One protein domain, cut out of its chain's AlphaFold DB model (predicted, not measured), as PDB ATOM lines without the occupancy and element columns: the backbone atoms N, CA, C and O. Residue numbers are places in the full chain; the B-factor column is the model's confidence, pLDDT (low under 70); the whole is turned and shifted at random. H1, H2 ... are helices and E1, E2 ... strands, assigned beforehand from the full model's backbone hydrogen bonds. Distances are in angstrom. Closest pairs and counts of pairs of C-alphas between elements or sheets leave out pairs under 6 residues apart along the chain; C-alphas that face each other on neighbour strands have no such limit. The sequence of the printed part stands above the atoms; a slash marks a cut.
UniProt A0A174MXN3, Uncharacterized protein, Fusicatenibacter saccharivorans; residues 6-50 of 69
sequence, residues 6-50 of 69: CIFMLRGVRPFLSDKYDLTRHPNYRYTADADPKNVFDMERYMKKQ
ATOM      1  N   CYS A   6      86.370  80.032  27.957       88.19
ATOM      2  CA  CYS A   6      85.480  80.804  27.095       88.19
ATOM      3  C   CYS A   6      84.334  81.432  27.899       88.19
ATOM      4  O   CYS A   6      83.971  80.957  28.974       88.19
ATOM      5  N   ILE A   7      83.759  82.517  27.377       92.56
ATOM      6  CA  ILE A   7      82.510  83.064  27.914       92.56
ATOM      7  C   ILE A   7      81.372  82.219  27.344       92.56
ATOM      8  O   ILE A   7      81.161  82.200  26.132       92.56
ATOM      9  N   PHE A   8      80.660  81.507  28.213       90.19
ATOM     10  CA  PHE A   8      79.572  80.617  27.834       90.19
ATOM     11  C   PHE A   8      78.221  81.254  28.162       90.19
ATOM     12  O   PHE A   8      78.025  81.813  29.244       90.19
ATOM     13  N   MET A   9      77.294  81.190  27.207       92.56
ATOM     14  CA  MET A   9      75.959  81.769  27.327       92.56
ATOM     15  C   MET A   9      74.910  80.674  27.142       92.56
ATOM     16  O   MET A   9      74.732  80.145  26.046       92.56
ATOM     17  N   LEU A  10      74.204  80.354  28.225       90.19
ATOM     18  CA  LEU A  10      73.039  79.471  28.218       90.19
ATOM     19  C   LEU A  10      71.759  80.307  28.203       90.19
ATOM     20  O   LEU A  10      71.689  81.368  28.827       90.19
ATOM     21  N   ARG A  11      70.719  79.818  27.519       94.69
ATOM     22  CA  ARG A  11      69.419  80.498  27.485       94.69
ATOM     23  C   ARG A  11      68.885  80.667  28.913       94.69
ATOM     24  O   ARG A  11      68.706  79.684  29.622       94.69
ATOM     25  N   GLY A  12      68.606  81.910  29.306       93.56
ATOM     26  CA  GLY A  12      68.044  82.242  30.621       93.56
ATOM     27  C   GLY A  12      69.066  82.430  31.749       93.56
ATOM     28  O   GLY A  12      68.659  82.669  32.882       93.56
ATOM     29  N   VAL A  13      70.371  82.368  31.466       93.88
ATOM     30  CA  VAL A  13      71.437  82.582  32.459       93.88
ATOM     31  C   VAL A  13      72.353  83.714  31.995       93.88
ATOM     32  O   VAL A  13      72.570  83.900  30.797       93.88
ATOM     33  N   ARG A  14      72.901  84.493  32.935       94.31
ATOM     34  CA  ARG A  14      73.910  85.505  32.595       94.31
ATOM     35  C   ARG A  14      75.182  84.830  32.072       94.31
ATOM     36  O   ARG A  14      75.556  83.801  32.628       94.31
ATOM     37  N   PRO A  15      75.863  85.397  31.062       95.25
ATOM     38  CA  PRO A  15      77.121  84.850  30.572       95.25
ATOM     39  C   PRO A  15      78.137  84.695  31.702       95.25
ATOM     40  O   PRO A  15      78.272  85.582  32.547       95.25
ATOM     41  N   PHE A  16      78.855  83.580  31.707       93.12
ATOM     42  CA  PHE A  16      79.869  83.284  32.715       93.12
ATOM     43  C   PHE A  16      81.117  82.693  32.070       93.12
ATOM     44  O   PHE A  16      81.084  82.196  30.943       93.12
ATOM     45  N   LEU A  17      82.239  82.771  32.782       92.50
ATOM     46  CA  LEU A  17      83.484  82.163  32.337       92.50
ATOM     47  C   LEU A  17      83.431  80.658  32.616       92.50
ATOM     48  O   LEU A  17      83.284  80.246  33.764       92.50
ATOM     49  N   SER A  18      83.556  79.856  31.568       91.38
ATOM     50  CA  SER A  18      83.606  78.398  31.636       91.38
ATOM     51  C   SER A  18      84.922  77.892  31.064       91.38
ATOM     52  O   SER A  18      85.532  78.534  30.206       91.38
ATOM     53  N   ASP A  19      85.346  76.716  31.508       91.12
ATOM     54  CA  ASP A  19      86.429  75.992  30.854       91.12
ATOM     55  C   ASP A  19      85.952  75.464  29.496       91.12
ATOM     56  O   ASP A  19      84.775  75.122  29.319       91.12
ATOM     57  N   LYS A  20      86.857  75.438  28.515       90.00
ATOM     58  CA  LYS A  20      86.570  74.858  27.204       90.00
ATOM     59  C   LYS A  20      86.460  73.344  27.309       90.00
ATOM     60  O   LYS A  20      87.092  72.711  28.148       90.00
ATOM     61  N   TYR A  21      85.665  72.772  26.410       87.62
ATOM     62  CA  TYR A  21      85.570  71.329  26.279       87.62
ATOM     63  C   TYR A  21      86.941  70.733  25.932       87.62
ATOM     64  O   TYR A  21      87.602  71.188  24.997       87.62
ATOM     65  N   ASP A  22      87.346  69.714  26.687       89.69
ATOM     66  CA  ASP A  22      88.575  68.970  26.437       89.69
ATOM     67  C   ASP A  22      88.384  68.041  25.234       89.69
ATOM     68  O   ASP A  22      87.667  67.038  25.294       89.69
ATOM     69  N   LEU A  23      89.044  68.397  24.131       87.56
ATOM     70  CA  LEU A  23      88.934  67.698  22.858       87.56
ATOM     71  C   LEU A  23      89.388  66.232  22.954       87.56
ATOM     72  O   LEU A  23      88.831  65.383  22.258       87.56
ATOM     73  N   THR A  24      90.320  65.909  23.859       91.25
ATOM     74  CA  THR A  24      90.855  64.547  24.032       91.25
ATOM     75  C   THR A  24      89.805  63.552  24.531       91.25
ATOM     76  O   THR A  24      89.911  62.349  24.295       91.25
ATOM     77  N   ARG A  25      88.747  64.056  25.177       93.31
ATOM     78  CA  ARG A  25      87.645  63.259  25.731       93.31
ATOM     79  C   ARG A  25      86.565  62.933  24.703       93.31
ATOM     80  O   ARG A  25      85.641  62.181  25.010       93.31
ATOM     81  N   HIS A  26      86.651  63.490  23.496       93.19
ATOM     82  CA  HIS A  26      85.665  63.241  22.456       93.19
ATOM     83  C   HIS A  26      85.779  61.793  21.928       93.19
ATOM     84  O   HIS A  26      86.884  61.351  21.610       93.19
ATOM     85  N   PRO A  27      84.673  61.044  21.724       94.94
ATOM     86  CA  PRO A  27      84.718  59.649  21.249       94.94
ATOM     87  C   PRO A  27      85.465  59.446  19.918       94.94
ATOM     88  O   PRO A  27      86.050  58.384  19.662       94.94
ATOM     89  N   ASN A  28      85.452  60.493  19.088       93.81
ATOM     90  CA  ASN A  28      86.084  60.533  17.771       93.81
ATOM     91  C   ASN A  28      87.448  61.242  17.769       93.81
ATOM     92  O   ASN A  28      88.000  61.452  16.695       93.81
ATOM     93  N   TYR A  29      88.012  61.593  18.932       94.19
ATOM     94  CA  TYR A  29      89.305  62.284  19.011       94.19
ATOM     95  C   TYR A  29      90.413  61.539  18.253       94.19
ATOM     96  O   TYR A  29      91.209  62.165  17.561       94.19
ATOM     97  N   ARG A  30      90.372  60.198  18.274       92.94
ATOM     98  CA  ARG A  30      91.295  59.288  17.572       92.94
ATOM     99  C   ARG A  30      91.448  59.527  16.063       92.94
ATOM    100  O   ARG A  30      92.388  59.005  15.478       92.94
ATOM    101  N   TYR A  31      90.508  60.234  15.434       92.44
ATOM    102  CA  TYR A  31      90.524  60.553  14.003       92.44
ATOM    103  C   TYR A  31      91.091  61.949  13.708       92.44
ATOM    104  O   TYR A  31      91.093  62.381  12.560       92.44
ATOM    105  N   THR A  32      91.544  62.668  14.734       90.56
ATOM    106  CA  THR A  32      92.117  64.013  14.610       90.56
ATOM    107  C   THR A  32      93.624  63.916  14.395       90.56
ATOM    108  O   THR A  32      94.264  62.973  14.870       90.56
ATOM    109  N   ALA A  33      94.199  64.910  13.719       91.81
ATOM    110  CA  ALA A  33      95.645  65.063  13.570       91.81
ATOM    111  C   ALA A  33      96.376  65.181  14.922       91.81
ATOM    112  O   ALA A  33      97.492  64.688  15.056       91.81
ATOM    113  N   ASP A  34      95.725  65.775  15.930       87.81
ATOM    114  CA  ASP A  34      96.258  65.898  17.294       87.81
ATOM    115  C   ASP A  34      96.388  64.550  18.029       87.81
ATOM    116  O   ASP A  34      97.143  64.439  18.993       87.81
ATOM    117  N   ALA A  35      95.645  63.521  17.600       91.62
ATOM    118  CA  ALA A  35      95.707  62.181  18.187       91.62
ATOM    119  C   ALA A  35      96.732  61.275  17.485       91.62
ATOM    120  O   ALA A  35      97.446  60.527  18.149       91.62
ATOM    121  N   ASP A  36      96.801  61.333  16.151       90.88
ATOM    122  CA  ASP A  36      97.814  60.647  15.343       90.88
ATOM    123  C   ASP A  36      98.153  61.525  14.121       90.88
ATOM    124  O   ASP A  36      97.242  61.877  13.359       90.88
ATOM    125  N   PRO A  37      99.438  61.852  13.873       90.81
ATOM    126  CA  PRO A  37      99.853  62.643  12.712       90.81
ATOM    127  C   PRO A  37      99.473  62.012  11.361       90.81
ATOM    128  O   PRO A  37      99.435  62.706  10.347       90.81
ATOM    129  N   LYS A  38      99.140  60.716  11.306       89.75
ATOM    130  CA  LYS A  38      98.610  60.063  10.095       89.75
ATOM    131  C   LYS A  38      97.230  60.573   9.683       89.75
ATOM    132  O   LYS A  38      96.860  60.422   8.521       89.75
ATOM    133  N   ASN A  39      96.479  61.159  10.612       89.00
ATOM    134  CA  ASN A  39      95.163  61.737  10.349       89.00
ATOM    135  C   ASN A  39      95.242  63.177   9.821       89.00
ATOM    136  O   ASN A  39      94.203  63.808   9.620       89.00
ATOM    137  N   VAL A  40      96.448  63.725   9.617       92.38
ATOM    138  CA  VAL A  40      96.617  65.045   9.004       92.38
ATOM    139  C   VAL A  40      95.968  65.037   7.625       92.38
ATOM    140  O   VAL A  40      96.249  64.191   6.772       92.38
ATOM    141  N   PHE A  41      95.067  65.991   7.418       88.88
ATOM    142  CA  PHE A  41      94.369  66.129   6.156       88.88
ATOM    143  C   PHE A  41      95.320  66.669   5.084       88.88
ATOM    144  O   PHE A  41      95.742  67.823   5.127       88.88
ATOM    145  N   ASP A  42      95.634  65.824   4.109       89.12
ATOM    146  CA  ASP A  42      96.425  66.187   2.937       89.12
ATOM    147  C   ASP A  42      95.504  66.727   1.833       89.12
ATOM    148  O   ASP A  42      94.817  65.975   1.127       89.12
ATOM    149  N   MET A  43      95.488  68.056   1.702       84.19
ATOM    150  CA  MET A  43      94.676  68.769   0.716       84.19
ATOM    151  C   MET A  43      95.073  68.415  -0.721       84.19
ATOM    152  O   MET A  43      94.200  68.245  -1.574       84.19
ATOM    153  N   GLU A  44      96.366  68.264  -1.003       85.12
ATOM    154  CA  GLU A  44      96.863  68.026  -2.358       85.12
ATOM    155  C   GLU A  44      96.460  66.629  -2.842       85.12
ATOM    156  O   GLU A  44      95.959  66.447  -3.958       85.12
ATOM    157  N   ARG A  45      96.586  65.631  -1.962       84.38
ATOM    158  CA  ARG A  45      96.102  64.272  -2.218       84.38
ATOM    159  C   ARG A  45      94.584  64.222  -2.364       84.38
ATOM    160  O   ARG A  45      94.084  63.418  -3.154       84.38
ATOM    161  N   TYR A  46      93.845  65.036  -1.610       85.69
ATOM    162  CA  TYR A  46      92.391  65.118  -1.723       85.69
ATOM    163  C   TYR A  46      91.957  65.718  -3.066       85.69
ATOM    164  O   TYR A  46      91.135  65.119  -3.761       85.69
ATOM    165  N   MET A  47      92.563  66.833  -3.484       81.06
ATOM    166  CA  MET A  47      92.254  67.492  -4.756       81.06
ATOM    167  C   MET A  47      92.605  66.624  -5.969       81.06
ATOM    168  O   MET A  47      91.810  66.545  -6.898       81.06
ATOM    169  N   LYS A  48      93.726  65.888  -5.944       80.25
ATOM    170  CA  LYS A  48      94.096  64.947  -7.023       80.25
ATOM    171  C   LYS A  48      93.126  63.770  -7.167       80.25
ATOM    172  O   LYS A  48      92.983  63.219  -8.254       80.25
ATOM    173  N   LYS A  49      92.490  63.347  -6.070       75.88
ATOM    174  CA  LYS A  49      91.469  62.286  -6.086       75.88
ATOM    175  C   LYS A  49      90.114  62.792  -6.559       75.88
ATOM    176  O   LYS A  49      89.320  61.996  -7.063       75.88
ATOM    177  N   GLN A  50      89.826  64.076  -6.362       72.12
ATOM    178  CA  GLN A  50      88.618  64.662  -6.911       72.12
ATOM    179  C   GLN A  50      88.716  64.638  -8.432       72.12
ATOM    180  O   GLN A  50      89.710  65.052  -9.027       72.12
TER     181      GLN A  50
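What this domain is: This is residues 6 to 50 of the 69 residues of an uncharacterized protein of Fusicatenibacter saccharivorans (UniProt A0A174MXN3). Little regular structure is here: a long, drawn-out chain with a small strand hairpin, E1 and E2, at one end and a short helix, H1, sticking out at the other, joined by a long stretch with no named element. The 45 printed residues hold two antiparallel strands and then one helix, 14 residues in named elements, class mixed. The whole is extended, a rod of 49 by 22 by 15 A, with a radius of gyration of the C-alphas of 17.1 A.

Where its parts are: Find C-alpha 6 at (85.480, 80.804, 27.095), where E1, residues 6 to 8, begins and runs 6.0 A. E2, residues 16 to 19, runs 10.0 A. H1, residues 43 to 49, runs 9.9 A to C-alpha 49 at (91.469, 62.286, -6.086).

How they stand to each other: Look first at the hairpin of E1 and E2, antiparallel at 126 degrees. C-alphas 7 and 17 face each other at 4.6 A; N 6 and O 18, at 2.8 A, are within hydrogen-bond range. E1 and H1 are apart. In H1 every O i to N i+4 pair is within hydrogen-bond range.

The domain as a whole: The farthest C-alphas, Arg 14 and Lys 48, are 49.0 A apart. The link from E2 to H1, 23 residues, is long. Residues 42 to 50, of which 43 to 49 belong to H1, stand free. The printed part has no cut, and no printed residue is under 70 in pLDDT.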